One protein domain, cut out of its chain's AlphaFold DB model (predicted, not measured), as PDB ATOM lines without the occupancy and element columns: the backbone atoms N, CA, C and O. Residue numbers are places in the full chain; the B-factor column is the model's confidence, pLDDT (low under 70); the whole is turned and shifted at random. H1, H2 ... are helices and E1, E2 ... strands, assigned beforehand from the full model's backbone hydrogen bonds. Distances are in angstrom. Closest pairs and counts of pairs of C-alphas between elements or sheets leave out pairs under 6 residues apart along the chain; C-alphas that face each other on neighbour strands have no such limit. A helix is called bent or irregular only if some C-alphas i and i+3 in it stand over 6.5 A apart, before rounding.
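What this domain is: This is residues 4 to 145 of the 147 residues of an uncharacterized protein of Paenibacillus macerans (UniProt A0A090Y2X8). Eight antiparallel strands, E2 to E9, ring an axis to make a closed barrel, and two helices, H1 and H2, sit on the side of it where E2 and E6 run. Small E1 lies outside the wall near E3, and residues 73 to 90, with no named element, swing wide between E5 and E6. The printed part has 142 residues with named elements in the order E1 E2 H1 E3 E4 E5 E6 H2 E7 E8 E9, class mixed, helices and strands. It is compact, with a radius of gyration of the C-alphas of 15.6 A, and rounded, spanning 43 by 40 by 29 A.

Where its parts are: Find C-alpha 10 at (-161.338, 38.619, 15.452), where E1 begins; it runs to residue 12, 5.6 A. E2, residues 21 to 26, covers 16.3 A, and H1, residues 27 to 38, 17.6 A. H1 is irregular: C-alphas 28 and 31 are 7.9 A apart. Next come E3, residues 46 to 51, 15.9 A; E4, 58 to 61, 10.1 A; E5, 67 to 72, 16.4 A; and E6, 91 to 96, 17.2 A. At C-alpha 97, (-144.381, 37.270, 9.968), H2 begins and runs to residue 110, 20.5 A. Then follow E7, residues 117 to 122, 15.9 A; E8, 127 to 132, 16.5 A; and E9, 139 to 144, 15.6 A, ending at C-alpha 144, (-164.445, 21.439, 8.369).

How they stand to each other: Go round the barrel by its backbone pairs within hydrogen-bond range: E2 and E3 by N 22 and O 49, 2.8 A; E3 and E4 by N 50 and O 59, 2.9 A; E4 and E5 by N 58 and O 70, 2.9 A; E5 and E9 by N 71 and O 142, 2.9 A; E9 and E8 by N 128 and O 141, 2.8 A; E8 and E7 by N 120 and O 129, 2.8 A; E7 and E6 by N 92 and O 119, 2.8 A; E6 and E2 by N 25 and O 93, 2.8 A. E3 E4 E5 and E7 E8 E9 are meanders, each strand the antiparallel neighbour of the one before. H1 is on the barrel and outside it, at a height over the sheet of 8.7 A. H2 is on the barrel too; its closest C-alpha pair with E2 is Val 21 and Asp 97, 6.6 A. H1 and H2 are close but not clearly touching, Phe 37 and Arg 104 being their closest C-alphas at 6.2 A, and about perpendicular at 77 degrees. E1 pairs with no named strand. O i to N i+4 pairs are within range in 6 of 8 for H1 and 8 of 10 for H2.

The domain as a whole: The farthest C-alphas, of Arg 109 and Asn 145, are 43.8 A apart. The printed part has no cut, and the link from E5 to E6 is long. Look for pLDDT under 70 at residues 14 to 19, 74 to 82, 87 and 145.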
ATOM      1  N   THR A   4    -163.304  37.004  11.089       86.12
ATOM      2  CA  THR A   4    -163.631  36.481  12.421       86.12
ATOM      3  C   THR A   4    -163.556  34.963  12.389       86.12
ATOM      4  O   THR A   4    -163.988  34.330  11.427       86.12
ATOM      5  N   CYS A   5    -162.988  34.382  13.435       88.81
ATOM      6  CA  CYS A   5    -162.954  32.949  13.658       88.81
ATOM      7  C   CYS A   5    -164.339  32.436  14.090       88.81
ATOM      8  O   CYS A   5    -165.082  33.148  14.764       88.81
ATOM      9  N   LYS A   6    -164.659  31.166  13.809       87.62
ATOM     10  CA  LYS A   6    -165.876  30.502  14.312       87.62
ATOM     11  C   LYS A   6    -166.023  30.537  15.842       87.62
ATOM     12  O   LYS A   6    -167.142  30.498  16.333       87.62
ATOM     13  N   CYS A   7    -164.926  30.640  16.602       89.19
ATOM     14  CA  CYS A   7    -164.983  30.793  18.064       89.19
ATOM     15  C   CYS A   7    -165.306  32.226  18.540       89.19
ATOM     16  O   CYS A   7    -165.331  32.469  19.741       89.19
ATOM     17  N   GLY A   8    -165.524  33.177  17.625       87.75
ATOM     18  CA  GLY A   8    -165.888  34.565  17.930       87.75
ATOM     19  C   GLY A   8    -164.715  35.548  17.988       87.75
ATOM     20  O   GLY A   8    -164.936  36.757  17.966       87.75
ATOM     21  N   VAL A   9    -163.471  35.062  17.999       88.75
ATOM     22  CA  VAL A   9    -162.275  35.921  17.996       88.75
ATOM     23  C   VAL A   9    -162.071  36.596  16.643       88.75
ATOM     24  O   VAL A   9    -162.162  35.953  15.595       88.75
ATOM     25  N   THR A  10    -161.766  37.895  16.654       86.19
ATOM     26  CA  THR A  10    -161.338  38.619  15.452       86.19
ATOM     27  C   THR A  10    -159.965  38.111  15.023       86.19
ATOM     28  O   THR A  10    -159.017  38.166  15.796       86.19
ATOM     29  N   LEU A  11    -159.864  37.619  13.790       81.25
ATOM     30  CA  LEU A  11    -158.599  37.212  13.186       81.25
ATOM     31  C   LEU A  11    -157.866  38.420  12.617       81.25
ATOM     32  O   LEU A  11    -156.699  38.596  12.918       81.25
ATOM     33  N   SER A  12    -158.566  39.263  11.851       78.44
ATOM     34  CA  SER A  12    -158.031  40.515  11.308       78.44
ATOM     35  C   SER A  12    -159.127  41.563  11.168       78.44
ATOM     36  O   SER A  12    -160.252  41.255  10.767       78.44
ATOM     37  N   ASP A  13    -158.794  42.814  11.454       72.56
ATOM     38  CA  ASP A  13    -159.584  43.987  11.100       72.56
ATOM     39  C   ASP A  13    -158.667  45.179  10.757       72.56
ATOM     40  O   ASP A  13    -157.481  45.007  10.486       72.56
ATOM     41  N   THR A  14    -159.225  46.386  10.666       63.59
ATOM     42  CA  THR A  14    -158.469  47.611  10.343       63.59
ATOM     43  C   THR A  14    -157.556  48.095  11.471       63.59
ATOM     44  O   THR A  14    -156.719  48.955  11.230       63.59
ATOM     45  N   ILE A  15    -157.746  47.596  12.692       59.16
ATOM     46  CA  ILE A  15    -157.007  47.969  13.906       59.16
ATOM     47  C   ILE A  15    -156.024  46.848  14.285       59.16
ATOM     48  O   ILE A  15    -154.934  47.122  14.779       59.16
ATOM     49  N   VAL A  16    -156.392  45.598  14.001       58.88
ATOM     50  CA  VAL A  16    -155.628  44.372  14.212       58.88
ATOM     51  C   VAL A  16    -155.286  43.781  12.838       58.88
ATOM     52  O   VAL A  16    -156.044  42.950  12.314       58.88
ATOM     53  N   PRO A  17    -154.173  44.197  12.198       59.41
ATOM     54  CA  PRO A  17    -153.575  43.353  11.168       59.41
ATOM     55  C   PRO A  17    -153.301  42.002  11.841       59.41
ATOM     56  O   PRO A  17    -152.873  41.987  12.986       59.41
ATOM     57  N   ASN A  18    -153.690  40.896  11.205       60.28
ATOM     58  CA  ASN A  18    -153.776  39.564  11.821       60.28
ATOM     59  C   ASN A  18    -152.807  39.262  12.966       60.28
ATOM     60  O   ASN A  18    -151.608  39.465  12.811       60.28
ATOM     61  N   ASN A  19    -153.298  38.601  14.017       67.81
ATOM     62  CA  ASN A  19    -152.417  38.132  15.090       67.81
ATOM     63  C   ASN A  19    -151.337  37.171  14.571       67.81
ATOM     64  O   ASN A  19    -150.177  37.321  14.928       67.81
ATOM     65  N   VAL A  20    -151.704  36.195  13.726       77.38
ATOM     66  CA  VAL A  20    -150.749  35.262  13.108       77.38
ATOM     67  C   VAL A  20    -151.192  34.911  11.686       77.38
ATOM     68  O   VAL A  20    -152.245  34.293  11.483       77.38
ATOM     69  N   VAL A  21    -150.365  35.269  10.701       84.06
ATOM     70  CA  VAL A  21    -150.459  34.783   9.317       84.06
ATOM     71  C   VAL A  21    -149.328  33.814   9.065       84.06
ATOM     72  O   VAL A  21    -148.177  34.099   9.366       84.06
ATOM     73  N   PHE A  22    -149.657  32.671   8.484       89.62
ATOM     74  CA  PHE A  22    -148.686  31.746   7.942       89.62
ATOM     75  C   PHE A  22    -148.589  31.941   6.436       89.62
ATOM     76  O   PHE A  22    -149.520  31.628   5.690       89.62
ATOM     77  N   TRP A  23    -147.438  32.423   5.991       90.94
ATOM     78  CA  TRP A  23    -147.068  32.451   4.589       90.94
ATOM     79  C   TRP A  23    -146.633  31.058   4.177       90.94
ATOM     80  O   TRP A  23    -145.806  30.432   4.840       90.94
ATOM     81  N   THR A  24    -147.250  30.545   3.122       91.62
ATOM     82  CA  THR A  24    -147.088  29.166   2.673       91.62
ATOM     83  C   THR A  24    -146.705  29.150   1.199       91.62
ATOM     84  O   THR A  24    -147.351  29.798   0.380       91.62
ATOM     85  N   TYR A  25    -145.663  28.392   0.872       92.62
ATOM     86  CA  TYR A  25    -145.018  28.360  -0.442       92.62
ATOM     87  C   TYR A  25    -144.868  26.921  -0.907       92.62
ATOM     88  O   TYR A  25    -144.612  26.035  -0.085       92.62
ATOM     89  N   LYS A  26    -144.996  26.655  -2.208       91.88
ATOM     90  CA  LYS A  26    -144.786  25.293  -2.716       91.88
ATOM     91  C   LYS A  26    -143.325  24.902  -2.557       91.88
ATOM     92  O   LYS A  26    -142.421  25.687  -2.838       91.88
ATOM     93  N   ALA A  27    -143.067  23.650  -2.186       90.69
ATOM     94  CA  ALA A  27    -141.697  23.158  -2.072       90.69
ATOM     95  C   ALA A  27    -140.947  23.166  -3.415       90.69
ATOM     96  O   ALA A  27    -139.724  23.306  -3.440       90.69
ATOM     97  N   THR A  28    -141.673  23.080  -4.534       90.19
ATOM     98  CA  THR A  28    -141.124  23.213  -5.892       90.19
ATOM     99  C   THR A  28    -140.560  24.606  -6.183       90.19
ATOM    100  O   THR A  28    -139.726  24.740  -7.070       90.19
ATOM    101  N   GLU A  29    -140.978  25.631  -5.435       91.00
ATOM    102  CA  GLU A  29    -140.551  27.029  -5.601       91.00
ATOM    103  C   GLU A  29    -139.456  27.431  -4.592       91.00
ATOM    104  O   GLU A  29    -139.175  28.612  -4.393       91.00
ATOM    105  N   LYS A  30    -138.812  26.455  -3.931       89.50
ATOM    106  CA  LYS A  30    -137.805  26.719  -2.888       89.50
ATOM    107  C   LYS A  30    -136.675  27.638  -3.367       89.50
ATOM    108  O   LYS A  30    -136.229  28.492  -2.610       89.50
ATOM    109  N   ASN A  31    -136.219  27.481  -4.609       90.62
ATOM    110  CA  ASN A  31    -135.132  28.303  -5.150       90.62
ATOM    111  C   ASN A  31    -135.562  29.764  -5.348       90.62
ATOM    112  O   ASN A  31    -134.783  30.668  -5.069       90.62
ATOM    113  N   GLN A  32    -136.794  30.005  -5.796       93.38
ATOM    114  CA  GLN A  32    -137.378  31.345  -5.906       93.38
ATOM    115  C   GLN A  32    -137.528  31.984  -4.522       93.38
ATOM    116  O   GLN A  32    -137.160  33.136  -4.319       93.38
ATOM    117  N   LEU A  33    -137.980  31.206  -3.537       91.81
ATOM    118  CA  LEU A  33    -138.060  31.666  -2.154       91.81
ATOM    119  C   LEU A  33    -136.686  32.085  -1.603       91.81
ATOM    120  O   LEU A  33    -136.582  33.157  -1.018       91.81
ATOM    121  N   ILE A  34    -135.631  31.296  -1.835       92.38
ATOM    122  CA  ILE A  34    -134.247  31.640  -1.450       92.38
ATOM    123  C   ILE A  34    -133.827  32.978  -2.076       92.38
ATOM    124  O   ILE A  34    -133.402  33.878  -1.359       92.38
ATOM    125  N   LYS A  35    -134.049  33.155  -3.381       92.44
ATOM    126  CA  LYS A  35    -133.756  34.409  -4.093       92.44
ATOM    127  C   LYS A  35    -134.503  35.617  -3.516       92.44
ATOM    128  O   LYS A  35    -133.906  36.672  -3.306       92.44
ATOM    129  N   ASN A  36    -135.782  35.456  -3.169       91.38
ATOM    130  CA  ASN A  36    -136.560  36.502  -2.492       91.38
ATOM    131  C   ASN A  36    -136.000  36.839  -1.094       91.38
ATOM    132  O   ASN A  36    -136.071  37.988  -0.644       91.38
ATOM    133  N   PHE A  37    -135.416  35.865  -0.392       90.81
ATOM    134  CA  PHE A  37    -134.723  36.114   0.874       90.81
ATOM    135  C   PHE A  37    -133.399  36.876   0.688       90.81
ATOM    136  O   PHE A  37    -133.046  37.685   1.549       90.81
ATOM    137  N   GLU A  38    -132.729  36.690  -0.451       90.94
ATOM    138  CA  GLU A  38    -131.519  37.422  -0.867       90.94
ATOM    139  C   GLU A  38    -131.813  38.835  -1.396       90.94
ATOM    140  O   GLU A  38    -130.901  39.648  -1.537       90.94
ATOM    141  N   GLY A  39    -133.090  39.160  -1.625       88.75
ATOM    142  CA  GLY A  39    -133.538  40.466  -2.112       88.75
ATOM    143  C   GLY A  39    -133.704  40.548  -3.630       88.75
ATOM    144  O   GLY A  39    -133.950  41.637  -4.151       88.75
ATOM    145  N   GLU A  40    -133.600  39.429  -4.348       91.25
ATOM    146  CA  GLU A  40    -134.002  39.356  -5.752       91.25
ATOM    147  C   GLU A  40    -135.529  39.312  -5.858       91.25
ATOM    148  O   GLU A  40    -136.193  38.667  -5.053       91.25
ATOM    149  N   PHE A  41    -136.101  39.965  -6.869       87.12
ATOM    150  CA  PHE A  41    -137.535  39.873  -7.135       87.12
ATOM    151  C   PHE A  41    -137.820  38.671  -8.039       87.12
ATOM    152  O   PHE A  41    -137.381  38.641  -9.190       87.12
ATOM    153  N   THR A  42    -138.558  37.685  -7.528       88.88
ATOM    154  CA  THR A  42    -138.969  36.499  -8.290       88.88
ATOM    155  C   THR A  42    -140.461  36.226  -8.149       88.88
ATOM    156  O   THR A  42    -141.043  36.443  -7.084       88.88
ATOM    157  N   ASP A  43    -141.067  35.706  -9.219       86.25
ATOM    158  CA  ASP A  43    -142.440  35.210  -9.175       86.25
ATOM    159  C   ASP A  43    -142.504  33.987  -8.257       86.25
ATOM    160  O   ASP A  43    -141.920  32.936  -8.536       86.25
ATOM    161  N   LEU A  44    -143.202  34.153  -7.137       87.31
ATOM    162  CA  LEU A  44    -143.341  33.153  -6.093       87.31
ATOM    163  C   LEU A  44    -144.811  33.050  -5.704       87.31
ATOM    164  O   LEU A  44    -145.423  34.040  -5.297       87.31
ATOM    165  N   THR A  45    -145.378  31.846  -5.793       87.00
ATOM    166  CA  THR A  45    -146.752  31.618  -5.347       87.00
ATOM    167  C   THR A  45    -146.807  31.670  -3.823       87.00
ATOM    168  O   THR A  45    -146.393  30.738  -3.130       87.00
ATOM    169  N   GLN A  46    -147.336  32.769  -3.292       86.12
ATOM    170  CA  GLN A  46    -147.516  32.974  -1.862       86.12
ATOM    171  C   GLN A  46    -148.973  32.724  -1.469       86.12
ATOM    172  O   GLN A  46    -149.892  33.340  -2.003       86.12
ATOM    173  N   ILE A  47    -149.181  31.842  -0.492       88.62
ATOM    174  CA  ILE A  47    -150.495  31.566   0.087       88.62
ATOM    175  C   ILE A  47    -150.508  32.075   1.525       88.62
ATOM    176  O   ILE A  47    -149.735  31.608   2.362       88.62
ATOM    177  N   ALA A  48    -151.408  33.006   1.824       87.88
ATOM    178  CA  ALA A  48    -151.658  33.444   3.190       87.88
ATOM    179  C   ALA A  48    -152.658  32.499   3.875       87.88
ATOM    180  O   ALA A  48    -153.731  32.206   3.342       87.88
ATOM    181  N   ILE A  49    -152.313  32.023   5.070       88.88
ATOM    182  CA  ILE A  49    -153.164  31.174   5.906       88.88
ATOM    183  C   ILE A  49    -153.328  31.852   7.261       88.88
ATOM    184  O   ILE A  49    -152.350  32.082   7.969       88.88
ATOM    185  N   TRP A  50    -154.561  32.156   7.653       88.44
ATOM    186  CA  TRP A  50    -154.817  32.789   8.940       88.44
ATOM    187  C   TRP A  50    -154.978  31.711   9.994       88.44
ATOM    188  O   TRP A  50    -155.627  30.688   9.757       88.44
ATOM    189  N   TYR A  51    -154.446  31.972  11.178       88.19
ATOM    190  CA  TYR A  51    -154.520  31.045  12.291       88.19
ATOM    191  C   TYR A  51    -155.208  31.669  13.496       88.19
ATOM    192  O   TYR A  51    -154.901  32.786  13.905       88.19
ATOM    193  N   CYS A  52    -156.147  30.931  14.084       88.94
ATOM    194  CA  CYS A  52    -156.743  31.300  15.356       88.94
ATOM    195  C   CYS A  52    -155.960  30.658  16.495       88.94
ATOM    196  O   CYS A  52    -156.011  29.442  16.667       88.94
ATOM    197  N   GLU A  53    -155.313  31.463  17.329       87.19
ATOM    198  CA  GLU A  53    -154.576  30.940  18.479       87.19
ATOM    199  C   GLU A  53    -155.484  30.367  19.571       87.19
ATOM    200  O   GLU A  53    -155.066  29.441  20.257       87.19
ATOM    201  N   GLU A  54    -156.732  30.827  19.693       88.81
ATOM    202  CA  GLU A  54    -157.670  30.331  20.712       88.81
ATOM    203  C   GLU A  54    -158.141  28.903  20.427       88.81
ATOM    204  O   GLU A  54    -157.987  27.996  21.240       88.81
ATOM    205  N   CYS A  55    -158.702  28.676  19.237       89.19
ATOM    206  CA  CYS A  55    -159.288  27.380  18.877       89.19
ATOM    207  C   CYS A  55    -158.440  26.571  17.890       89.19
ATOM    208  O   CYS A  55    -158.893  25.544  17.387       89.19
ATOM    209  N   LYS A  56    -157.223  27.048  17.600       89.94
ATOM    210  CA  LYS A  56    -156.206  26.383  16.778       89.94
ATOM    211  C   LYS A  56    -156.654  26.082  15.340       89.94
ATOM    212  O   LYS A  56    -156.098  25.188  14.717       89.94
ATOM    213  N   ARG A  57    -157.646  26.799  14.798       90.94
ATOM    214  CA  ARG A  57    -158.135  26.623  13.415       90.94
ATOM    215  C   ARG A  57    -157.293  27.386  12.399       90.94
ATOM    216  O   ARG A  57    -156.865  28.504  12.681       90.94
ATOM    217  N   PHE A  58    -157.161  26.818  11.203       90.81
ATOM    218  CA  PHE A  58    -156.640  27.511  10.026       90.81
ATOM    219  C   PHE A  58    -157.754  27.931   9.082       90.81
ATOM    220  O   PHE A  58    -158.740  27.214   8.913       90.81
ATOM    221  N   TYR A  59    -157.548  29.063   8.422       89.50
ATOM    222  CA  TYR A  59    -158.444  29.596   7.412       89.50
ATOM    223  C   TYR A  59    -157.650  29.962   6.161       89.50
ATOM    224  O   TYR A  59    -156.715  30.763   6.214       89.50
ATOM    225  N   TYR A  60    -158.050  29.377   5.036       87.56
ATOM    226  CA  TYR A  60    -157.554  29.703   3.707       87.56
ATOM    227  C   TYR A  60    -158.690  30.314   2.889       87.56
ATOM    228  O   TYR A  60    -159.703  29.657   2.650       87.56
ATOM    229  N   TRP A  61    -158.534  31.569   2.471       82.69
ATOM    230  CA  TRP A  61    -159.438  32.207   1.515       82.69
ATOM    231  C   TRP A  61    -158.881  31.949   0.120       82.69
ATOM    232  O   TRP A  61    -157.900  32.578  -0.264       82.69
ATOM    233  N   GLY A  62    -159.465  30.983  -0.584       75.81
ATOM    234  CA  GLY A  62    -159.028  30.609  -1.920       75.81
ATOM    235  C   GLY A  62    -159.383  31.654  -2.973       75.81
ATOM    236  O   GLY A  62    -160.287  32.472  -2.788       75.81
ATOM    237  N   ASP A  63    -158.693  31.571  -4.111       76.38
ATOM    238  CA  ASP A  63    -158.924  32.441  -5.273       76.38
ATOM    239  C   ASP A  63    -160.328  32.273  -5.874       76.38
ATOM    240  O   ASP A  63    -160.842  33.170  -6.539       76.38
ATOM    241  N   ASP A  64    -160.984  31.140  -5.606       79.62
ATOM    242  CA  ASP A  64    -162.375  30.872  -5.983       79.62
ATOM    243  C   ASP A  64    -163.399  31.584  -5.077       79.62
ATOM    244  O   ASP A  64    -164.605  31.358  -5.192       79.62
ATOM    245  N   GLY A  65    -162.926  32.435  -4.161       77.44
ATOM    246  CA  GLY A  65    -163.739  33.173  -3.203       77.44
ATOM    247  C   GLY A  65    -164.226  32.332  -2.022       77.44
ATOM    248  O   GLY A  65    -164.920  32.864  -1.151       77.44
ATOM    249  N   LYS A  66    -163.876  31.039  -1.951       84.88
ATOM    250  CA  LYS A  66    -164.291  30.156  -0.855       84.88
ATOM    251  C   LYS A  66    -163.355  30.253   0.336       84.88
ATOM    252  O   LYS A  66    -162.175  30.581   0.221       84.88
ATOM    253  N   VAL A  67    -163.895  29.923   1.506       86.75
ATOM    254  CA  VAL A  67    -163.128  29.832   2.751       86.75
ATOM    255  C   VAL A  67    -163.014  28.375   3.154       86.75
ATOM    256  O   VAL A  67    -163.996  27.753   3.549       86.75
ATOM    257  N   TYR A  68    -161.804  27.843   3.093       88.62
ATOM    258  CA  TYR A  68    -161.485  26.515   3.590       88.62
ATOM    259  C   TYR A  68    -161.046  26.638   5.047       88.62
ATOM    260  O   TYR A  68    -160.038  27.281   5.347       88.62
ATOM    261  N   THR A  69    -161.826  26.054   5.957       91.88
ATOM    262  CA  THR A  69    -161.539  26.071   7.398       91.88
ATOM    263  C   THR A  69    -161.034  24.708   7.826       91.88
ATOM    264  O   THR A  69    -161.711  23.715   7.592       91.88
ATOM    265  N   TYR A  70    -159.883  24.647   8.484       91.25
ATOM    266  CA  TYR A  70    -159.323  23.397   8.982       91.25
ATOM    267  C   TYR A  70    -159.234  23.421  10.502       91.25
ATOM    268  O   TYR A  70    -158.698  24.365  11.087       91.25
ATOM    269  N   ALA A  71    -159.729  22.366  11.141       90.56
ATOM    270  CA  ALA A  71    -159.639  22.178  12.581       90.56
ATOM    271  C   ALA A  71    -158.610  21.107  12.928       90.56
ATOM    272  O   ALA A  71    -158.435  20.132  12.196       90.56
ATOM    273  N   LEU A  72    -157.927  21.307  14.054       87.94
ATOM    274  CA  LEU A  72    -157.016  20.312  14.603       87.94
ATOM    275  C   LEU A  72    -157.818  19.063  14.987       87.94
ATOM    276  O   LEU A  72    -158.809  19.161  15.713       87.94
ATOM    277  N   ARG A  73    -157.394  17.891  14.512       81.12
ATOM    278  CA  ARG A  73    -158.004  16.618  14.899       81.12
ATOM    279  C   ARG A  73    -157.332  16.122  16.183       81.12
ATOM    280  O   ARG A  73    -156.119  15.956  16.206       81.12
ATOM    281  N   ASN A  74    -158.122  15.893  17.234       65.94
ATOM    282  CA  ASN A  74    -157.645  15.453  18.556       65.94
ATOM    283  C   ASN A  74    -157.477  13.928  18.693       65.94
ATOM    284  O   ASN A  74    -157.205  13.448  19.788       65.94
ATOM    285  N   GLU A  75    -157.666  13.155  17.626       56.62
ATOM    286  CA  GLU A  75    -157.416  11.713  17.684       56.62
ATOM    287  C   GLU A  75    -155.908  11.474  17.780       56.62
ATOM    288  O   GLU A  75    -155.145  12.020  16.978       56.62
ATOM    289  N   GLU A  76    -155.497  10.706  18.795       50.94
ATOM    290  CA  GLU A  76    -154.120  10.260  19.013       50.94
ATOM    291  C   GLU A  76    -153.463   9.884  17.686       50.94
ATOM    292  O   GLU A  76    -154.093   9.266  16.833       50.94
ATOM    293  N   VAL A  77    -152.211  10.318  17.523       54.34
ATOM    294  CA  VAL A  77    -151.363  10.234  16.328       54.34
ATOM    295  C   VAL A  77    -151.439   8.842  15.678       54.34
ATOM    296  O   VAL A  77    -150.605   7.976  15.922       54.34
ATOM    297  N   LEU A  78    -152.451   8.612  14.841       48.38
ATOM    298  CA  LEU A  78    -152.607   7.381  14.074       48.38
ATOM    299  C   LEU A  78    -151.647   7.454  12.887       48.38
ATOM    300  O   LEU A  78    -151.967   8.002  11.839       48.38
ATOM    301  N   ASP A  79    -150.438   6.950  13.113       55.47
ATOM    302  CA  ASP A  79    -149.551   6.327  12.124       55.47
ATOM    303  C   ASP A  79    -149.201   7.140  10.857       55.47
ATOM    304  O   ASP A  79    -148.934   6.601   9.784       55.47
ATOM    305  N   TYR A  80    -149.124   8.469  10.968       60.28
ATOM    306  CA  TYR A  80    -148.585   9.326   9.901       60.28
ATOM    307  C   TYR A  80    -147.048   9.416   9.906       60.28
ATOM    308  O   TYR A  80    -146.472  10.244   9.197       60.28
ATOM    309  N   HIS A  81    -146.356   8.544  10.649       60.16
ATOM    310  CA  HIS A  81    -144.895   8.406  10.566       60.16
ATOM    311  C   HIS A  81    -144.421   8.070   9.143       60.16
ATOM    312  O   HIS A  81    -143.299   8.411   8.779       60.16
ATOM    313  N   ASN A  82    -145.302   7.488   8.324       69.44
ATOM    314  CA  ASN A  82    -145.030   7.114   6.938       69.44
ATOM    315  C   ASN A  82    -145.390   8.199   5.909       69.44
ATOM    316  O   ASN A  82    -145.383   7.919   4.710       69.44
ATOM    317  N   ILE A  83    -145.730   9.429   6.325       77.81
ATOM    318  CA  ILE A  83    -145.853  10.527   5.357       77.81
ATOM    319  C   ILE A  83    -144.485  10.738   4.705       77.81
ATOM    320  O   ILE A  83    -143.513  11.067   5.381       77.81
ATOM    321  N   ASP A  84    -144.428  10.598   3.385       81.88
ATOM    322  CA  ASP A  84    -143.252  10.966   2.607       81.88
ATOM    323  C   ASP A  84    -143.105  12.498   2.576       81.88
ATOM    324  O   ASP A  84    -143.984  13.210   2.080       81.88
ATOM    325  N   TRP A  85    -142.001  13.015   3.115       84.19
ATOM    326  CA  TRP A  85    -141.695  14.449   3.190       84.19
ATOM    327  C   TRP A  85    -140.632  14.900   2.179       84.19
ATOM    328  O   TRP A  85    -140.182  16.048   2.260       84.19
ATOM    329  N   GLU A  86    -140.197  14.014   1.279       74.62
ATOM    330  CA  GLU A  86    -138.977  14.213   0.497       74.62
ATOM    331  C   GLU A  86    -139.212  14.910  -0.846       74.62
ATOM    332  O   GLU A  86    -138.347  15.685  -1.248       74.62
ATOM    333  N   LYS A  87    -140.362  14.726  -1.517       62.22
ATOM    334  CA  LYS A  87    -140.800  15.549  -2.672       62.22
ATOM    335  C   LYS A  87    -142.161  15.109  -3.202       62.22
ATOM    336  O   LYS A  87    -142.325  13.975  -3.630       62.22
ATOM    337  N   ASP A  88    -143.112  16.032  -3.234       71.12
ATOM    338  CA  ASP A  88    -144.420  15.848  -3.864       71.12
ATOM    339  C   ASP A  88    -144.994  17.241  -4.192       71.12
ATOM    340  O   ASP A  88    -144.686  18.210  -3.494       71.12
ATOM    341  N   GLU A  89    -145.832  17.357  -5.222       78.06
ATOM    342  CA  GLU A  89    -146.604  18.569  -5.540       78.06
ATOM    343  C   GLU A  89    -147.509  19.005  -4.373       78.06
ATOM    344  O   GLU A  89    -147.928  20.159  -4.286       78.06
ATOM    345  N   SER A  90    -147.784  18.081  -3.451       84.69
ATOM    346  CA  SER A  90    -148.531  18.314  -2.218       84.69
ATOM    347  C   SER A  90    -147.704  18.894  -1.057       84.69
ATOM    348  O   SER A  90    -148.278  19.152   0.006       84.69
ATOM    349  N   LEU A  91    -146.385  19.085  -1.221       90.50
ATOM    350  CA  LEU A  91    -145.483  19.592  -0.182       90.50
ATOM    351  C   LEU A  91    -145.306  21.113  -0.259       90.50
ATOM    352  O   LEU A  91    -145.004  21.690  -1.304       90.50
ATOM    353  N   TYR A  92    -145.404  21.744   0.903       92.50
ATOM    354  CA  TYR A  92    -145.285  23.178   1.091       92.50
ATOM    355  C   TYR A  92    -144.373  23.490   2.276       92.50
ATOM    356  O   TYR A  92    -144.236  22.703   3.216       92.50
ATOM    357  N   TYR A  93    -143.782  24.675   2.242       93.19
ATOM    358  CA  TYR A  93    -143.061  25.264   3.356       93.19
ATOM    359  C   TYR A  93    -143.837  26.443   3.911       93.19
ATOM    360  O   TYR A  93    -144.523  27.135   3.161       93.19
ATOM    361  N   SER A  94    -143.730  26.684   5.215       93.56
ATOM    362  CA  SER A  94    -144.418  27.810   5.827       93.56
ATOM    363  C   SER A  94    -143.661  28.427   6.994       93.56
ATOM    364  O   SER A  94    -142.972  27.733   7.739       93.56
ATOM    365  N   PHE A  95    -143.846  29.732   7.155       93.06
ATOM    366  CA  PHE A  95    -143.401  30.539   8.286       93.06
ATOM    367  C   PHE A  95    -144.413  31.669   8.540       93.06
ATOM    368  O   PHE A  95    -145.297  31.890   7.714       93.06
ATOM    369  N   ASN A  96    -144.355  32.323   9.694       90.38
ATOM    370  CA  ASN A  96    -145.159  33.507  10.002       90.38
ATOM    371  C   ASN A  96    -144.330  34.796   9.930       90.38
ATOM    372  O   ASN A  96    -143.109  34.743   9.802       90.38
ATOM    373  N   ASP A  97    -145.009  35.942  10.023       83.25
ATOM    374  CA  ASP A  97    -144.381  37.270   9.968       83.25
ATOM    375  C   ASP A  97    -143.257  37.453  11.002       83.25
ATOM    376  O   ASP A  97    -142.226  38.046  10.699       83.25
ATOM    377  N   PHE A  98    -143.422  36.907  12.211       84.88
ATOM    378  CA  PHE A  98    -142.434  37.031  13.287       84.88
ATOM    379  C   PHE A  98    -141.192  36.160  13.050       84.88
ATOM    380  O   PHE A  98    -140.089  36.534  13.432       84.88
ATOM    381  N   GLU A  99    -141.359  35.009  12.399       90.38
ATOM    382  CA  GLU A  99    -140.266  34.097  12.046       90.38
ATOM    383  C   GLU A  99    -139.465  34.595  10.827       90.38
ATOM    384  O   GLU A  99    -138.317  34.193  10.639       90.38
ATOM    385  N   GLU A 100    -140.039  35.448   9.970       89.12
ATOM    386  CA  GLU A 100    -139.387  35.870   8.723       89.12
ATOM    387  C   GLU A 100    -138.076  36.629   8.972       89.12
ATOM    388  O   GLU A 100    -137.070  36.370   8.303       89.12
ATOM    389  N   GLU A 101    -138.055  37.547   9.941       88.12
ATOM    390  CA  GLU A 101    -136.851  38.317  10.275       88.12
ATOM    391  C   GLU A 101    -135.720  37.420  10.793       88.12
ATOM    392  O   GLU A 101    -134.550  37.595  10.418       88.12
ATOM    393  N   GLU A 102    -136.066  36.422  11.608       91.12
ATOM    394  CA  GLU A 102    -135.127  35.423  12.116       91.12
ATOM    395  C   GLU A 102    -134.564  34.583  10.968       91.12
ATOM    396  O   GLU A 102    -133.345  34.446  10.845       91.12
ATOM    397  N   LEU A 103    -135.424  34.117  10.058       92.69
ATOM    398  CA  LEU A 103    -135.021  33.353   8.877       92.69
ATOM    399  C   LEU A 103    -134.085  34.143   7.960       92.69
ATOM    400  O   LEU A 103    -133.084  33.603   7.487       92.69
ATOM    401  N   ARG A 104    -134.367  35.430   7.722       90.94
ATOM    402  CA  ARG A 104    -133.485  36.307   6.932       90.94
ATOM    403  C   ARG A 104    -132.127  36.475   7.599       90.94
ATOM    404  O   ARG A 104    -131.098  36.455   6.921       90.94
ATOM    405  N   SER A 105    -132.115  36.655   8.914       90.69
ATOM    406  CA  SER A 105    -130.885  36.827   9.689       90.69
ATOM    407  C   SER A 105    -130.048  35.550   9.704       90.69
ATOM    408  O   SER A 105    -128.835  35.598   9.493       90.69
ATOM    409  N   GLU A 106    -130.690  34.399   9.892       91.75
ATOM    410  CA  GLU A 106    -130.035  33.098   9.868       91.75
ATOM    411  C   GLU A 106    -129.483  32.768   8.485       91.75
ATOM    412  O   GLU A 106    -128.309  32.422   8.381       91.75
ATOM    413  N   MET A 107    -130.258  32.980   7.422       92.50
ATOM    414  CA  MET A 107    -129.792  32.743   6.059       92.50
ATOM    415  C   MET A 107    -128.572  33.604   5.708       92.50
ATOM    416  O   MET A 107    -127.628  33.105   5.103       92.50
ATOM    417  N   LYS A 108    -128.519  34.871   6.144       90.25
ATOM    418  CA  LYS A 108    -127.316  35.712   5.981       90.25
ATOM    419  C   LYS A 108    -126.099  35.160   6.729       90.25
ATOM    420  O   LYS A 108    -124.971  35.382   6.299       90.25
ATOM    421  N   ARG A 109    -126.318  34.481   7.856       92.44
ATOM    422  CA  ARG A 109    -125.266  33.914   8.711       92.44
ATOM    423  C   ARG A 109    -124.757  32.566   8.198       92.44
ATOM    424  O   ARG A 109    -123.560  32.312   8.291       92.44
ATOM    425  N   THR A 110    -125.644  31.693   7.727       92.75
ATOM    426  CA  THR A 110    -125.331  30.294   7.383       92.75
ATOM    427  C   THR A 110    -125.288  30.031   5.882       92.75
ATOM    428  O   THR A 110    -124.704  29.036   5.465       92.75
ATOM    429  N   GLY A 111    -125.904  30.893   5.072       88.75
ATOM    430  CA  GLY A 111    -126.176  30.635   3.657       88.75
ATOM    431  C   GLY A 111    -127.331  29.656   3.418       88.75
ATOM    432  O   GLY A 111    -127.613  29.317   2.273       88.75
ATOM    433  N   GLU A 112    -128.011  29.192   4.470       89.50
ATOM    434  CA  GLU A 112    -129.072  28.192   4.374       89.50
ATOM    435  C   GLU A 112    -130.411  28.742   4.868       89.50
ATOM    436  O   GLU A 112    -130.516  29.288   5.965       89.50
ATOM    437  N   LEU A 113    -131.466  28.539   4.074       89.94
ATOM    438  CA  LEU A 113    -132.834  28.872   4.466       89.94
ATOM    439  C   LEU A 113    -133.506  27.674   5.157       89.94
ATOM    440  O   LEU A 113    -134.021  26.759   4.500       89.94
ATOM    441  N   ALA A 114    -133.514  27.690   6.490       89.75
ATOM    442  CA  ALA A 114    -134.066  26.635   7.338       89.75
ATOM    443  C   ALA A 114    -135.529  26.910   7.742       89.75
ATOM    444  O   ALA A 114    -135.832  27.241   8.883       89.75
ATOM    445  N   ILE A 115    -136.463  26.756   6.800       90.81
ATOM    446  CA  ILE A 115    -137.885  27.079   7.022       90.81
ATOM    447  C   ILE A 115    -138.485  26.188   8.131       90.81
ATOM    448  O   ILE A 115    -138.351  24.961   8.044       90.81
ATOM    449  N   PRO A 116    -139.174  26.752   9.147       91.62
ATOM    450  CA  PRO A 116    -139.531  26.049  10.379       91.62
ATOM    451  C   PRO A 116    -140.655  25.030  10.215       91.62
ATOM    452  O   PRO A 116    -140.840  24.195  11.099       91.62
ATOM    453  N   ARG A 117    -141.437  25.083   9.132       92.50
ATOM    454  CA  ARG A 117    -142.578  24.185   8.933       92.50
ATOM    455  C   ARG A 117    -142.619  23.584   7.542       92.50
ATOM    456  O   ARG A 117    -142.535  24.291   6.538       92.50
ATOM    457  N   LYS A 118    -142.859  22.272   7.514       91.94
ATOM    458  CA  LYS A 118    -143.316  21.525   6.344       91.94
ATOM    459  C   LYS A 118    -144.813  21.262   6.477       91.94
ATOM    460  O   LYS A 118    -145.290  20.848   7.534       91.94
ATOM    461  N   ILE A 119    -145.539  21.480   5.394       91.31
ATOM    462  CA  ILE A 119    -146.974  21.241   5.287       91.31
ATOM    463  C   ILE A 119    -147.191  20.267   4.136       91.31
ATOM    464  O   ILE A 119    -146.668  20.480   3.046       91.31
ATOM    465  N   LYS A 120    -147.963  19.208   4.367       89.94
ATOM    466  CA  LYS A 120    -148.356  18.262   3.326       89.94
ATOM    467  C   LYS A 120    -149.870  18.224   3.204       89.94
ATOM    468  O   LYS A 120    -150.580  18.003   4.186       89.94
ATOM    469  N   ILE A 121    -150.353  18.467   1.994       87.44
ATOM    470  CA  ILE A 121    -151.769  18.366   1.652       87.44
ATOM    471  C   ILE A 121    -152.090  16.896   1.374       87.44
ATOM    472  O   ILE A 121    -151.444  16.252   0.553       87.44
ATOM    473  N   LEU A 122    -153.099  16.362   2.052       84.38
ATOM    474  CA  LEU A 122    -153.517  14.967   1.972       84.38
ATOM    475  C   LEU A 122    -154.966  14.873   1.472       84.38
ATOM    476  O   LEU A 122    -155.749  15.814   1.619       84.38
ATOM    477  N   GLU A 123    -155.322  13.716   0.905       77.44
ATOM    478  CA  GLU A 123    -156.707  13.339   0.577       77.44
ATOM    479  C   GLU A 123    -157.492  14.440  -0.166       77.44
ATOM    480  O   GLU A 123    -158.533  14.896   0.301       77.44
ATOM    481  N   ASN A 124    -156.985  14.911  -1.313       76.38
ATOM    482  CA  ASN A 124    -157.629  15.958  -2.123       76.38
ATOM    483  C   ASN A 124    -157.928  17.264  -1.357       76.38
ATOM    484  O   ASN A 124    -158.941  17.909  -1.615       76.38
ATOM    485  N   ARG A 125    -157.032  17.676  -0.450       76.94
ATOM    486  CA  ARG A 125    -157.173  18.865   0.418       76.94
ATOM    487  C   ARG A 125    -158.176  18.703   1.561       76.94
ATOM    488  O   ARG A 125    -158.452  19.673   2.250       76.94
ATOM    489  N   ASN A 126    -158.667  17.496   1.833       84.38
ATOM    490  CA  ASN A 126    -159.507  17.267   3.011       84.38
ATOM    491  C   ASN A 126    -158.696  17.230   4.308       84.38
ATOM    492  O   ASN A 126    -159.240  17.485   5.381       84.38
ATOM    493  N   LYS A 127    -157.402  16.908   4.227       86.88
ATOM    494  CA  LYS A 127    -156.510  16.839   5.382       86.88
ATOM    495  C   LYS A 127    -155.206  17.569   5.106       86.88
ATOM    496  O   LYS A 127    -154.708  17.579   3.985       86.88
ATOM    497  N   ILE A 128    -154.640  18.163   6.146       89.25
ATOM    498  CA  ILE A 128    -153.343  18.829   6.105       89.25
ATOM    499  C   ILE A 128    -152.506  18.299   7.263       89.25
ATOM    500  O   ILE A 128    -152.919  18.370   8.419       89.25
ATOM    501  N   ALA A 129    -151.325  17.777   6.954       89.31
ATOM    502  CA  ALA A 129    -150.330  17.399   7.944       89.31
ATOM    503  C   ALA A 129    -149.284  18.506   8.073       89.31
ATOM    504  O   ALA A 129    -148.763  18.996   7.071       89.31
ATOM    505  N   ILE A 130    -148.954  18.883   9.304       89.69
ATOM    506  CA  ILE A 130    -147.946  19.901   9.597       89.69
ATOM    507  C   ILE A 130    -146.864  19.284  10.471       89.69
ATOM    508  O   ILE A 130    -147.151  18.745  11.541       89.69
ATOM    509  N   LYS A 131    -145.615  19.411  10.020       89.12
ATOM    510  CA  LYS A 131    -144.415  19.045  10.769       89.12
ATOM    511  C   LYS A 131    -143.579  20.299  11.006       89.12
ATOM    512  O   LYS A 131    -143.142  20.938  10.048       89.12
ATOM    513  N   SER A 132    -143.372  20.647  12.272       88.75
ATOM    514  CA  SER A 132    -142.491  21.749  12.668       88.75
ATOM    515  C   SER A 132    -141.086  21.232  12.958       88.75
ATOM    516  O   SER A 132    -140.927  20.156  13.533       88.75
ATOM    517  N   ASN A 133    -140.060  22.000  12.607       82.81
ATOM    518  CA  ASN A 133    -138.683  21.702  12.984       82.81
ATOM    519  C   ASN A 133    -138.564  21.682  14.516       82.81
ATOM    520  O   ASN A 133    -139.194  22.480  15.208       82.81
ATOM    521  N   GLY A 134    -137.790  20.735  15.052       72.62
ATOM    522  CA  GLY A 134    -137.632  20.557  16.500       72.62
ATOM    523  C   GLY A 134    -138.827  19.913  17.215       72.62
ATOM    524  O   GLY A 134    -138.765  19.725  18.427       72.62
ATOM    525  N   ASN A 135    -139.894  19.542  16.497       72.38
ATOM    526  CA  ASN A 135    -141.001  18.761  17.041       72.38
ATOM    527  C   ASN A 135    -141.201  17.483  16.218       72.38
ATOM    528  O   ASN A 135    -141.459  17.533  15.015       72.38
ATOM    529  N   GLU A 136    -141.093  16.327  16.868       70.81
ATOM    530  CA  GLU A 136    -141.319  15.040  16.206       70.81
ATOM    531  C   GLU A 136    -142.807  14.769  15.948       70.81
ATOM    532  O   GLU A 136    -143.147  14.013  15.036       70.81
ATOM    533  N   ALA A 137    -143.704  15.422  16.695       80.81
ATOM    534  CA  ALA A 137    -145.140  15.245  16.546       80.81
ATOM    535  C   ALA A 137    -145.669  15.943  15.283       80.81
ATOM    536  O   ALA A 137    -145.563  17.161  15.114       80.81
ATOM    537  N   ILE A 138    -146.311  15.160  14.417       85.50
ATOM    538  CA  ILE A 138    -147.063  15.661  13.265       85.50
ATOM    539  C   ILE A 138    -148.458  16.067  13.740       85.50
ATOM    540  O   ILE A 138    -149.164  15.280  14.369       85.50
ATOM    541  N   LYS A 139    -148.877  17.291  13.409       87.19
ATOM    542  CA  LYS A 139    -150.244  17.761  13.662       87.19
ATOM    543  C   LYS A 139    -151.100  17.543  12.426       87.19
ATOM    544  O   LYS A 139    -150.731  17.992  11.340       87.19
ATOM    545  N   LEU A 140    -152.247  16.895  12.601       87.50
ATOM    546  CA  LEU A 140    -153.209  16.667  11.530       87.50
ATOM    547  C   LEU A 140    -154.399  17.613  11.672       87.50
ATOM    548  O   LEU A 140    -155.049  17.691  12.714       87.50
ATOM    549  N   TYR A 141    -154.700  18.292  10.580       89.44
ATOM    550  CA  TYR A 141    -155.833  19.182  10.443       89.44
ATOM    551  C   TYR A 141    -156.793  18.611   9.414       89.44
ATOM    552  O   TYR A 141    -156.366  18.105   8.378       89.44
ATOM    553  N   GLN A 142    -158.087  18.695   9.692       90.38
ATOM    554  CA  GLN A 142    -159.133  18.227   8.796       90.38
ATOM    555  C   GLN A 142    -160.007  19.399   8.374       90.38
ATOM    556  O   GLN A 142    -160.329  20.265   9.192       90.38
ATOM    557  N   LEU A 143    -160.364  19.423   7.094       90.31
ATOM    558  CA  LEU A 143    -161.296  20.386   6.538       90.31
ATOM    559  C   LEU A 143    -162.636  20.238   7.266       90.31
ATOM    560  O   LEU A 143    -163.263  19.179   7.243       90.31
ATOM    561  N   GLU A 144    -163.071  21.305   7.924       88.44
ATOM    562  CA  GLU A 144    -164.445  21.439   8.369       88.44
ATOM    563  C   GLU A 144    -165.269  21.720   7.113       88.44
ATOM    564  O   GLU A 144    -165.165  22.809   6.542       88.44
ATOM    565  N   ASN A 145    -166.050  20.736   6.656       68.12
ATOM    566  CA  ASN A 145    -167.011  20.959   5.581       68.12
ATOM    567  C   ASN A 145    -167.858  22.189   5.933       68.12
ATOM    568  O   ASN A 145    -168.422  22.278   7.026       68.12
TER     569      ASN A 145